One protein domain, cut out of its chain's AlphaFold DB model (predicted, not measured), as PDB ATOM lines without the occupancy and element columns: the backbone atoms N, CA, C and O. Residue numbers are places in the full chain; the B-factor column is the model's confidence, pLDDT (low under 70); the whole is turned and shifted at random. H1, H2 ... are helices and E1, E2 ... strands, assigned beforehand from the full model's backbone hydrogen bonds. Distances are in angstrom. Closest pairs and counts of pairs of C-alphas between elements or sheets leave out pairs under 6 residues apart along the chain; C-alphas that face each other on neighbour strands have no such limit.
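Overview. This is residues 135 to 223 of the 241 residues of an uncharacterized protein of termite gut metagenome (UniProt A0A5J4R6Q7). A small, twisted antiparallel sheet of four strands, E2, E5, E1 and E6 in that order, has the helices H1 and H2 packed over one face, two layers in all. On the other side of the sheet the hairpin E3 and E4 is set off from it, and its strands are the elements farthest from the mean of the C-alphas. The printed part has 89 residues with two named helices and six named strands, in the order E1, H1, E2, E3, E4, E5, H2, E6, and its class is mixed, helices and strands. It is compact, with a radius of gyration of the C-alphas of 12.0 A, and rounded, spanning 30 by 26 by 23 A.

Along the chain. E1, residues 143 to 146, begins at C-alpha 143 (114.409, 129.670, 163.916). H1 is residues 153 to 162, 14.3 A long, and E2 is residues 167 to 169. E3, residues 174 to 178, is 13.0 A long, and E4, residues 181 to 185, is 12.3 A long. E5 is residues 190 to 193. H2, residues 201 to 215, is 20.6 A long and begins at C-alpha 201 (117.900, 124.438, 157.089). E6, residues 218 to 222, is 12.4 A long and ends at C-alpha 222 (111.144, 128.804, 167.650).

Arrangement. E1 and E5 are antiparallel at 166 degrees, with N 192 and O 144 at 2.9 A. E1 and E6 are antiparallel at 145 degrees, with N 145 and O 220 at 2.8 A. E2 and E5 are antiparallel at 140 degrees, with N 191 and O 168 at 2.8 A. From edge strand E2 to edge strand E6 the strands' lines turn by 88 degrees. Residues 135 to 136 pair with residues 219 to 220 of E6, parallel. E1, H1, E2 and E5, H2, E6 are split strand-helix-strand units, each with another strand between its two strands, and both crossovers are right-handed. H2 is on the sheet at a height of 9.0 A and along E1, at 6 degrees on the local plane. H1 is on the sheet too; its closest C-alphas to E2 are those of Ile 157 and Val 167, 7.3 A apart. H1 and H2 only just touch, with 3 pairs of C-alphas within 8 A, the closest being those of Val 156 and Leu 211 at 6.4 A, made by residues 211 to 215 of H2 alone. They run opposite ways at a shallow tilt of 33 degrees, only just short of steep. In the hairpin E3 and E4, antiparallel at 151 degrees, N 176 and O 183 are 2.8 A apart. Its closest C-alphas to E6 are those of Phe 178 and Tyr 222, 7.3 A apart, while E3 and E1 are apart. In H1 and H2 every O i to N i+4 pair is within hydrogen-bond range.

Size, cuts and confidence. The C-alphas farthest apart are those of Lys 162 and Asn 180, at 34.9 A. The printed part has no cut and no long link; the links E1 to H1 and E5 to H2 are short and the others tight. The mean pLDDT of the printed part is 91.8, no printed residue is under 70, and E3 has a mean of 82.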
ATOM      1  N   ILE A 135     118.979 120.456 171.293       94.50
ATOM      2  CA  ILE A 135     117.863 121.202 170.723       94.50
ATOM      3  C   ILE A 135     116.551 120.683 171.325       94.50
ATOM      4  O   ILE A 135     116.251 119.491 171.277       94.50
ATOM      5  N   ILE A 136     115.750 121.580 171.897       91.50
ATOM      6  CA  ILE A 136     114.390 121.297 172.369       91.50
ATOM      7  C   ILE A 136     113.411 121.647 171.247       91.50
ATOM      8  O   ILE A 136     113.455 122.756 170.722       91.50
ATOM      9  N   GLY A 137     112.521 120.714 170.897       88.12
ATOM     10  CA  GLY A 137     111.503 120.908 169.855       88.12
ATOM     11  C   GLY A 137     111.935 120.531 168.432       88.12
ATOM     12  O   GLY A 137     111.191 120.777 167.484       88.12
ATOM     13  N   GLY A 138     113.114 119.920 168.276       90.00
ATOM     14  CA  GLY A 138     113.582 119.349 167.010       90.00
ATOM     15  C   GLY A 138     113.913 120.383 165.931       90.00
ATOM     16  O   GLY A 138     114.303 121.516 166.224       90.00
ATOM     17  N   LYS A 139     113.799 119.972 164.662       91.88
ATOM     18  CA  LYS A 139     114.048 120.849 163.512       91.88
ATOM     19  C   LYS A 139     112.947 121.918 163.411       91.88
ATOM     20  O   LYS A 139     111.760 121.617 163.569       91.88
ATOM     21  N   SER A 140     113.363 123.163 163.184       89.94
ATOM     22  CA  SER A 140     112.489 124.326 163.042       89.94
ATOM     23  C   SER A 140     112.459 124.804 161.597       89.94
ATOM     24  O   SER A 140     113.485 124.778 160.918       89.94
ATOM     25  N   ASP A 141     111.308 125.318 161.175       87.44
ATOM     26  CA  ASP A 141     111.145 126.021 159.898       87.44
ATOM     27  C   ASP A 141     111.353 127.538 160.032       87.44
ATOM     28  O   ASP A 141     111.547 128.229 159.034       87.44
ATOM     29  N   TYR A 142     111.338 128.068 161.262       89.69
ATOM     30  CA  TYR A 142     111.438 129.509 161.525       89.69
ATOM     31  C   TYR A 142     112.788 129.904 162.115       89.69
ATOM     32  O   TYR A 142     113.454 130.802 161.603       89.69
ATOM     33  N   GLY A 143     113.202 129.264 163.208       92.44
ATOM     34  CA  GLY A 143     114.409 129.670 163.916       92.44
ATOM     35  C   GLY A 143     114.670 128.933 165.218       92.44
ATOM     36  O   GLY A 143     113.909 128.059 165.639       92.44
ATOM     37  N   TYR A 144     115.753 129.335 165.875       94.44
ATOM     38  CA  TYR A 144     116.211 128.794 167.149       94.44
ATOM     39  C   TYR A 144     116.571 129.921 168.113       94.44
ATOM     40  O   TYR A 144     117.214 130.895 167.723       94.44
ATOM     41  N   LEU A 145     116.174 129.766 169.375       94.25
ATOM     42  CA  LEU A 145     116.443 130.706 170.458       94.25
ATOM     43  C   LEU A 145     117.377 130.098 171.506       94.25
ATOM     44  O   LEU A 145     117.122 128.993 171.999       94.25
ATOM     45  N   PHE A 146     118.400 130.838 171.920       94.38
ATOM     46  CA  PHE A 146     119.277 130.453 173.027       94.38
ATOM     47  C   PHE A 146     119.725 131.666 173.847       94.38
ATOM     48  O   PHE A 146     119.802 132.785 173.342       94.38
ATOM     49  N   GLU A 147     119.978 131.453 175.137       92.62
ATOM     50  CA  GLU A 147     120.421 132.503 176.060       92.62
ATOM     51  C   GLU A 147     121.953 132.572 176.102       92.62
ATOM     52  O   GLU A 147     122.629 131.554 175.966       92.62
ATOM     53  N   CYS A 148     122.502 133.769 176.326       90.12
ATOM     54  CA  CYS A 148     123.948 134.002 176.449       90.12
ATOM     55  C   CYS A 148     124.500 133.707 177.859       90.12
ATOM     56  O   CYS A 148     125.458 134.341 178.297       90.12
ATOM     57  N   ASN A 149     123.850 132.830 178.626       88.81
ATOM     58  CA  ASN A 149     124.231 132.547 180.012       88.81
ATOM     59  C   ASN A 149     125.289 131.443 180.142       88.81
ATOM     60  O   ASN A 149     125.831 131.249 181.224       88.81
ATOM     61  N   GLU A 150     125.559 130.707 179.070       92.19
ATOM     62  CA  GLU A 150     126.477 129.578 179.055       92.19
ATOM     63  C   GLU A 150     127.894 130.040 178.667       92.19
ATOM     64  O   GLU A 150     128.066 130.883 177.789       92.19
ATOM     65  N   PHE A 151     128.934 129.480 179.293       93.75
ATOM     66  CA  PHE A 151     130.327 129.939 179.128       93.75
ATOM     67  C   PHE A 151     130.779 130.056 177.664       93.75
ATOM     68  O   PHE A 151     131.491 130.978 177.276       93.75
ATOM     69  N   TYR A 152     130.341 129.111 176.835       95.69
ATOM     70  CA  TYR A 152     130.747 128.994 175.441       95.69
ATOM     71  C   TYR A 152     129.848 129.765 174.461       95.69
ATOM     72  O   TYR A 152     129.943 129.532 173.255       95.69
ATOM     73  N   SER A 153     128.979 130.679 174.918       95.25
ATOM     74  CA  SER A 153     128.120 131.454 174.006       95.25
ATOM     75  C   SER A 153     128.926 132.205 172.935       95.25
ATOM     76  O   SER A 153     128.530 132.147 171.770       95.25
ATOM     77  N   PRO A 154     130.099 132.809 173.240       95.50
ATOM     78  CA  PRO A 154     130.948 133.411 172.211       95.50
ATOM     79  C   PRO A 154     131.416 132.419 171.138       95.50
ATOM     80  O   PRO A 154     131.428 132.770 169.961       95.50
ATOM     81  N   LYS A 155     131.736 131.168 171.511       96.50
ATOM     82  CA  LYS A 155     132.115 130.111 170.554       96.50
ATOM     83  C   LYS A 155     130.955 129.796 169.609       96.50
ATOM     84  O   LYS A 155     131.161 129.742 168.403       96.50
ATOM     85  N   VAL A 156     129.742 129.629 170.143       97.12
ATOM     86  CA  VAL A 156     128.539 129.364 169.333       97.12
ATOM     87  C   VAL A 156     128.317 130.481 168.313       97.12
ATOM     88  O   VAL A 156     128.132 130.209 167.130       97.12
ATOM     89  N   ILE A 157     128.371 131.738 168.760       96.62
ATOM     90  CA  ILE A 157     128.184 132.905 167.888       96.62
ATOM     91  C   ILE A 157     129.262 132.943 166.802       96.62
ATOM     92  O   ILE A 157     128.940 133.130 165.631       96.62
ATOM     93  N   TYR A 158     130.522 132.735 167.182       97.44
ATOM     94  CA  TYR A 158     131.648 132.750 166.257       97.44
ATOM     95  C   TYR A 158     131.529 131.670 165.175       97.44
ATOM     96  O   TYR A 158     131.658 131.980 163.993       97.44
ATOM     97  N   GLU A 159     131.229 130.421 165.543       97.50
ATOM     98  CA  GLU A 159     131.105 129.326 164.571       97.50
ATOM     99  C   GLU A 159     129.938 129.542 163.595       97.50
ATOM    100  O   GLU A 159     130.052 129.235 162.406       97.50
ATOM    101  N   LEU A 160     128.838 130.146 164.059       96.62
ATOM    102  CA  LEU A 160     127.734 130.561 163.191       96.62
ATOM    103  C   LEU A 160     128.171 131.678 162.226       96.62
ATOM    104  O   LEU A 160     127.997 131.560 161.011       96.62
ATOM    105  N   GLN A 161     128.796 132.737 162.741       96.25
ATOM    106  CA  GLN A 161     129.238 133.882 161.937       96.25
ATOM    107  C   GLN A 161     130.324 133.518 160.924       96.25
ATOM    108  O   GLN A 161     130.316 134.029 159.805       96.25
ATOM    109  N   LYS A 162     131.217 132.585 161.266       97.19
ATOM    110  CA  LYS A 162     132.237 132.040 160.360       97.19
ATOM    111  C   LYS A 162     131.626 131.382 159.118       97.19
ATOM    112  O   LYS A 162     132.248 131.371 158.061       97.19
ATOM    113  N   LYS A 163     130.401 130.860 159.228       96.06
ATOM    114  CA  LYS A 163     129.604 130.318 158.116       96.06
ATOM    115  C   LYS A 163     128.680 131.357 157.469       96.06
ATOM    116  O   LYS A 163     127.851 131.008 156.637       96.06
ATOM    117  N   GLY A 164     128.800 132.627 157.856       96.19
ATOM    118  CA  GLY A 164     127.947 133.721 157.392       96.19
ATOM    119  C   GLY A 164     126.530 133.698 157.974       96.19
ATOM    120  O   GLY A 164     125.683 134.472 157.525       96.19
ATOM    121  N   VAL A 165     126.248 132.832 158.955       97.12
ATOM    122  CA  VAL A 165     124.927 132.753 159.587       97.12
ATOM    123  C   VAL A 165     124.701 134.001 160.430       97.12
ATOM    124  O   VAL A 165     125.487 134.336 161.319       97.12
ATOM    125  N   ARG A 166     123.593 134.691 160.161       96.25
ATOM    126  CA  ARG A 166     123.200 135.891 160.897       96.25
ATOM    127  C   ARG A 166     122.493 135.511 162.190       96.25
ATOM    128  O   ARG A 166     121.557 134.710 162.185       96.25
ATOM    129  N   VAL A 167     122.923 136.142 163.278       95.06
ATOM    130  CA  VAL A 167     122.389 135.970 164.631       95.06
ATOM    131  C   VAL A 167     121.875 137.325 165.116       95.06
ATOM    132  O   VAL A 167     122.576 138.328 164.990       95.06
ATOM    133  N   VAL A 168     120.662 137.369 165.667       94.06
ATOM    134  CA  VAL A 168     120.025 138.602 166.157       94.06
ATOM    135  C   VAL A 168     119.847 138.529 167.668       94.06
ATOM    136  O   VAL A 168     119.343 137.534 168.175       94.06
ATOM    137  N   ALA A 169     120.216 139.584 168.393       94.31
ATOM    138  CA  ALA A 169     120.044 139.659 169.844       94.31
ATOM    139  C   ALA A 169     118.789 140.448 170.236       94.31
ATOM    140  O   ALA A 169     118.503 141.511 169.679       94.31
ATOM    141  N   THR A 170     118.061 139.968 171.244       90.94
ATOM    142  CA  THR A 170     116.942 140.703 171.834       90.94
ATOM    143  C   THR A 170     117.425 141.715 172.869       90.94
ATOM    144  O   THR A 170     118.319 141.453 173.674       90.94
ATOM    145  N   LYS A 171     116.793 142.894 172.881       89.56
ATOM    146  CA  LYS A 171     117.093 143.950 173.862       89.56
ATOM    147  C   LYS A 171     116.355 143.773 175.187       89.56
ATOM    148  O   LYS A 171     116.839 144.239 176.209       89.56
ATOM    149  N   LEU A 172     115.183 143.139 175.168       91.31
ATOM    150  CA  LEU A 172     114.304 142.986 176.329       91.31
ATOM    151  C   LEU A 172     113.945 141.512 176.546       91.31
ATOM    152  O   LEU A 172     113.860 140.761 175.568       91.31
ATOM    153  N   PRO A 173     113.703 141.097 177.802       90.69
ATOM    154  CA  PRO A 173     113.204 139.772 178.111       90.69
ATOM    155  C   PRO A 173     111.781 139.611 177.578       90.69
ATOM    156  O   PRO A 173     110.998 140.563 177.534       90.69
ATOM    157  N   PHE A 174     111.427 138.386 177.217       89.31
ATOM    158  CA  PHE A 174     110.111 138.061 176.679       89.31
ATOM    159  C   PHE A 174     109.669 136.669 177.130       89.31
ATOM    160  O   PHE A 174     110.467 135.865 177.613       89.31
ATOM    161  N   LEU A 175     108.372 136.398 177.005       88.19
ATOM    162  CA  LEU A 175     107.824 135.062 177.207       88.19
ATOM    163  C   LEU A 175     107.759 134.364 175.856       88.19
ATOM    164  O   LEU A 175     107.159 134.867 174.907       88.19
ATOM    165  N   PHE A 176     108.398 133.210 175.792       79.94
ATOM    166  CA  PHE A 176     108.400 132.312 174.658       79.94
ATOM    167  C   PHE A 176     107.470 131.139 174.976       79.94
ATOM    168  O   PHE A 176     107.600 130.515 176.028       79.94
ATOM    169  N   LYS A 177     106.519 130.851 174.086       78.25
ATOM    170  CA  LYS A 177     105.644 129.681 174.194       78.25
ATOM    171  C   LYS A 177     106.025 128.667 173.131       78.25
ATOM    172  O   LYS A 177     106.124 129.017 171.959       78.25
ATOM    173  N   PHE A 178     106.222 127.431 173.560       71.81
ATOM    174  CA  PHE A 178     106.451 126.284 172.699       71.81
ATOM    175  C   PHE A 178     105.576 125.137 173.183       71.81
ATOM    176  O   PHE A 178     105.755 124.660 174.305       71.81
ATOM    177  N   GLU A 179     104.623 124.721 172.349       73.38
ATOM    178  CA  GLU A 179     103.599 123.736 172.716       73.38
ATOM    179  C   GLU A 179     102.904 124.143 174.034       73.38
ATOM    180  O   GLU A 179     102.414 125.265 174.159       73.38
ATOM    181  N   ASN A 180     102.916 123.272 175.048       73.00
ATOM    182  CA  ASN A 180     102.365 123.541 176.381       73.00
ATOM    183  C   ASN A 180     103.393 124.122 177.371       73.00
ATOM    184  O   ASN A 180     103.134 124.175 178.572       73.00
ATOM    185  N   THR A 181     104.564 124.552 176.893       73.00
ATOM    186  CA  THR A 181     105.633 125.106 177.731       73.00
ATOM    187  C   THR A 181     105.748 126.612 177.523       73.00
ATOM    188  O   THR A 181     106.020 127.085 176.421       73.00
ATOM    189  N   GLU A 182     105.591 127.381 178.599       83.00
ATOM    190  CA  GLU A 182     105.954 128.799 178.628       83.00
ATOM    191  C   GLU A 182     107.335 128.946 179.276       83.00
ATOM    192  O   GLU A 182     107.566 128.496 180.399       83.00
ATOM    193  N   LYS A 183     108.266 129.578 178.563       85.12
ATOM    194  CA  LYS A 183     109.621 129.846 179.034       85.12
ATOM    195  C   LYS A 183     109.904 131.339 178.970       85.12
ATOM    196  O   LYS A 183     109.741 131.985 177.939       85.12
ATOM    197  N   LYS A 184     110.365 131.895 180.086       88.94
ATOM    198  CA  LYS A 184     110.878 133.263 180.132       88.94
ATOM    199  C   LYS A 184     112.293 133.283 179.563       88.94
ATOM    200  O   LYS A 184     113.151 132.575 180.073       88.94
ATOM    201  N   MET A 185     112.510 134.114 178.552       89.44
ATOM    202  CA  MET A 185     113.815 134.354 177.942       89.44
ATOM    203  C   MET A 185     114.393 135.662 178.487       89.44
ATOM    204  O   MET A 185     113.684 136.673 178.575       89.44
ATOM    205  N   GLY A 186     115.659 135.630 178.900       90.06
ATOM    206  CA  GLY A 186     116.368 136.773 179.461       90.06
ATOM    207  C   GLY A 186     116.782 137.837 178.439       90.06
ATOM    208  O   GLY A 186     116.502 137.762 177.239       90.06
ATOM    209  N   TYR A 187     117.475 138.854 178.945       91.19
ATOM    210  CA  TYR A 187     118.128 139.879 178.129       91.19
ATOM    211  C   TYR A 187     119.217 139.268 177.243       91.19
ATOM    212  O   TYR A 187     119.892 138.327 177.658       91.19
ATOM    213  N   GLY A 188     119.413 139.820 176.042       91.81
ATOM    214  CA  GLY A 188     120.473 139.365 175.138       91.81
ATOM    215  C   GLY A 188     120.261 137.945 174.615       91.81
ATOM    216  O   GLY A 188     121.225 137.293 174.222       91.81
ATOM    217  N   THR A 189     119.020 137.451 174.620       94.25
ATOM    218  CA  THR A 189     118.676 136.173 173.986       94.25
ATOM    219  C   THR A 189     118.955 136.270 172.491       94.25
ATOM    220  O   THR A 189     118.605 137.264 171.854       94.25
ATOM    221  N   LEU A 190     119.567 135.234 171.927       95.31
ATOM    222  CA  LEU A 190     119.939 135.181 170.523       95.31
ATOM    223  C   LEU A 190     118.929 134.364 169.724       95.31
ATOM    224  O   LEU A 190     118.531 133.272 170.129       95.31
ATOM    225  N   LEU A 191     118.542 134.911 168.576       94.44
ATOM    226  CA  LEU A 191     117.708 134.296 167.558       94.44
ATOM    227  C   LEU A 191     118.557 133.989 166.327       94.44
ATOM    228  O   LEU A 191     119.191 134.878 165.751       94.44
ATOM    229  N   VAL A 192     118.496 132.738 165.890       95.56
ATOM    230  CA  VAL A 192     119.029 132.291 164.604       95.56
ATOM    231  C   VAL A 192     117.848 131.923 163.726       95.56
ATOM    232  O   VAL A 192     117.195 130.909 163.964       95.56
ATOM    233  N   SER A 193     117.545 132.770 162.744       93.69
ATOM    234  CA  SER A 193     116.476 132.494 161.778       93.69
ATOM    235  C   SER A 193     116.935 131.424 160.794       93.69
ATOM    236  O   SER A 193     118.105 131.403 160.421       93.69
ATOM    237  N   VAL A 194     116.024 130.546 160.382       93.69
ATOM    238  CA  VAL A 194     116.277 129.514 159.363       93.69
ATOM    239  C   VAL A 194     116.238 130.119 157.960       93.69
ATOM    240  O   VAL A 194     116.993 129.705 157.084       93.69
ATOM    241  N   GLN A 195     115.373 131.112 157.756       89.81
ATOM    242  CA  GLN A 195     115.207 131.796 156.476       89.81
ATOM    243  C   GLN A 195     116.314 132.827 156.225       89.81
ATOM    244  O   GLN A 195     116.931 133.348 157.157       89.81
ATOM    245  N   ASP A 196     116.547 133.109 154.943       90.00
ATOM    246  CA  ASP A 196     117.531 134.068 154.427       90.00
ATOM    247  C   ASP A 196     118.991 133.799 154.831       90.00
ATOM    248  O   ASP A 196     119.842 134.688 154.741       90.00
ATOM    249  N   GLN A 197     119.328 132.592 155.275       94.06
ATOM    250  CA  GLN A 197     120.700 132.236 155.638       94.06
ATOM    251  C   GLN A 197     121.499 131.729 154.428       94.06
ATOM    252  O   GLN A 197     120.921 131.171 153.497       94.06
ATOM    253  N   PRO A 198     122.839 131.863 154.441       94.56
ATOM    254  CA  PRO A 198     123.698 131.295 153.396       94.56
ATOM    255  C   PRO A 198     123.806 129.761 153.452       94.56
ATOM    256  O   PRO A 198     124.397 129.161 152.560       94.56
ATOM    257  N   VAL A 199     123.259 129.128 154.494       95.25
ATOM    258  CA  VAL A 199     123.268 127.674 154.714       95.25
ATOM    259  C   VAL A 199     121.851 127.112 154.637       95.25
ATOM    260  O   VAL A 199     120.876 127.803 154.937       95.25
ATOM    261  N   SER A 200     121.730 125.834 154.278       95.44
ATOM    262  CA  SER A 200     120.429 125.151 154.269       95.44
ATOM    263  C   SER A 200     119.873 124.941 155.685       95.44
ATOM    264  O   SER A 200     120.625 124.857 156.656       95.44
ATOM    265  N   SER A 201     118.551 124.769 155.809       94.38
ATOM    266  CA  SER A 201     117.900 124.438 157.089       94.38
ATOM    267  C   SER A 201     118.462 123.150 157.720       94.38
ATOM    268  O   SER A 201     118.681 123.090 158.930       94.38
ATOM    269  N   ASP A 202     118.762 122.128 156.908       95.31
ATOM    270  CA  ASP A 202     119.387 120.882 157.379       95.31
ATOM    271  C   ASP A 202     120.818 121.082 157.868       95.31
ATOM    272  O   ASP A 202     121.220 120.516 158.886       95.31
ATOM    273  N   GLU A 203     121.604 121.890 157.158       95.81
ATOM    274  CA  GLU A 203     122.957 122.235 157.583       95.81
ATOM    275  C   GLU A 203     122.941 123.024 158.891       95.81
ATOM    276  O   GLU A 203     123.641 122.639 159.828       95.81
ATOM    277  N   LEU A 204     122.086 124.042 159.000       96.62
ATOM    278  CA  LEU A 204     121.934 124.828 160.219       96.62
ATOM    279  C   LEU A 204     121.535 123.948 161.410       96.62
ATOM    280  O   LEU A 204     122.131 124.044 162.480       96.62
ATOM    281  N   TYR A 205     120.562 123.052 161.224       96.69
ATOM    282  CA  TYR A 205     120.129 122.136 162.276       96.69
ATOM    283  C   TYR A 205     121.251 121.195 162.735       96.69
ATOM    284  O   TYR A 205     121.421 120.977 163.937       96.69
ATOM    285  N   ARG A 206     122.048 120.651 161.803       96.44
ATOM    286  CA  ARG A 206     123.210 119.813 162.144       96.44
ATOM    287  C   ARG A 206     124.278 120.603 162.895       96.44
ATOM    288  O   ARG A 206     124.745 120.134 163.929       96.44
ATOM    289  N   MET A 207     124.605 121.807 162.424       96.56
ATOM    290  CA  MET A 207     125.563 122.690 163.092       96.56
ATOM    291  C   MET A 207     125.133 123.012 164.525       96.56
ATOM    292  O   MET A 207     125.939 122.919 165.445       96.56
ATOM    293  N   LEU A 208     123.861 123.366 164.733       97.00
ATOM    294  CA  LEU A 208     123.349 123.697 166.060       97.00
ATOM    295  C   LEU A 208     123.339 122.489 167.001       97.00
ATOM    296  O   LEU A 208     123.640 122.662 168.176       97.00
ATOM    297  N   ASN A 209     123.042 121.278 166.513       96.88
ATOM    298  CA  ASN A 209     123.147 120.068 167.337       96.88
ATOM    299  C   ASN A 209     124.591 119.804 167.763       96.88
ATOM    300  O   ASN A 209     124.843 119.622 168.951       96.88
ATOM    301  N   GLN A 210     125.537 119.871 166.822       97.06
ATOM    302  CA  GLN A 210     126.957 119.707 167.131       97.06
ATOM    303  C   GLN A 210     127.422 120.748 168.161       97.06
ATOM    304  O   GLN A 210     128.030 120.410 169.175       97.06
ATOM    305  N   LEU A 211     127.080 122.022 167.947       97.00
ATOM    306  CA  LEU A 211     127.410 123.087 168.891       97.00
ATOM    307  C   LEU A 211     126.748 122.858 170.252       97.00
ATOM    308  O   LEU A 211     127.368 123.143 171.272       97.00
ATOM    309  N   ALA A 212     125.520 122.341 170.304       96.31
ATOM    310  CA  ALA A 212     124.846 122.032 171.560       96.31
ATOM    311  C   ALA A 212     125.629 120.991 172.365       96.31
ATOM    312  O   ALA A 212     125.928 121.224 173.538       96.31
ATOM    313  N   GLU A 213     126.014 119.888 171.726       95.00
ATOM    314  CA  GLU A 213     126.780 118.804 172.346       95.00
ATOM    315  C   GLU A 213     128.140 119.290 172.861       95.00
ATOM    316  O   GLU A 213     128.488 119.032 174.012       95.00
ATOM    317  N   GLU A 214     128.868 120.069 172.056       94.69
ATOM    318  CA  GLU A 214     130.203 120.566 172.407       94.69
ATOM    319  C   GLU A 214     130.207 121.658 173.484       94.69
ATOM    320  O   GLU A 214     131.217 121.854 174.158       94.69
ATOM    321  N   THR A 215     129.130 122.439 173.596       94.94
ATOM    322  CA  THR A 215     129.134 123.678 174.396       94.94
ATOM    323  C   THR A 215     128.194 123.658 175.593       94.94
ATOM    324  O   THR A 215     128.217 124.595 176.390       94.94
ATOM    325  N   GLY A 216     127.346 122.636 175.725       93.06
ATOM    326  CA  GLY A 216     126.327 122.577 176.774       93.06
ATOM    327  C   GLY A 216     125.101 123.466 176.519       93.06
ATOM    328  O   GLY A 216     124.224 123.550 177.386       93.06
ATOM    329  N   HIS A 217     125.008 124.131 175.358       94.31
ATOM    330  CA  HIS A 217     123.905 125.044 175.044       94.31
ATOM    331  C   HIS A 217     122.575 124.329 174.831       94.31
ATOM    332  O   HIS A 217     122.481 123.290 174.180       94.31
ATOM    333  N   ILE A 218     121.506 124.963 175.312       93.50
ATOM    334  CA  ILE A 218     120.139 124.559 174.993       93.50
ATOM    335  C   ILE A 218     119.572 125.517 173.954       93.50
ATOM    336  O   ILE A 218     119.269 126.672 174.266       93.50
ATOM    337  N   PHE A 219     119.362 125.008 172.745       93.50
ATOM    338  CA  PHE A 219     118.652 125.729 171.696       93.50
ATOM    339  C   PHE A 219     117.175 125.352 171.742       93.50
ATOM    340  O   PHE A 219     116.820 124.180 171.835       93.50
ATOM    341  N   ASN A 220     116.296 126.344 171.692       91.56
ATOM    342  CA  ASN A 220     114.854 126.150 171.743       91.56
ATOM    343  C   ASN A 220     114.304 126.414 170.341       91.56
ATOM    344  O   ASN A 220     114.526 127.490 169.787       91.56
ATOM    345  N   CYS A 221     113.621 125.429 169.763       89.38
ATOM    346  CA  CYS A 221     112.950 125.543 168.476       89.38
ATOM    347  C   CYS A 221     111.909 126.662 168.544       89.38
ATOM    348  O   CYS A 221     110.943 126.571 169.294       89.38
ATOM    349  N   TYR A 222     112.106 127.722 167.771       80.25
ATOM    350  CA  TYR A 222     111.144 128.804 167.650       80.25
ATOM    351  C   TYR A 222     110.134 128.432 166.569       80.25
ATOM    352  O   TYR A 222     110.519 128.262 165.417       80.25
ATOM    353  N   ARG A 223     108.857 128.288 166.931       75.75
ATOM    354  CA  ARG A 223     107.735 128.163 165.992       75.75
ATOM    355  C   ARG A 223     106.779 129.313 166.262       75.75
ATOM    356  O   ARG A 223     106.552 129.662 167.420       75.75
TER     357      ARG A 223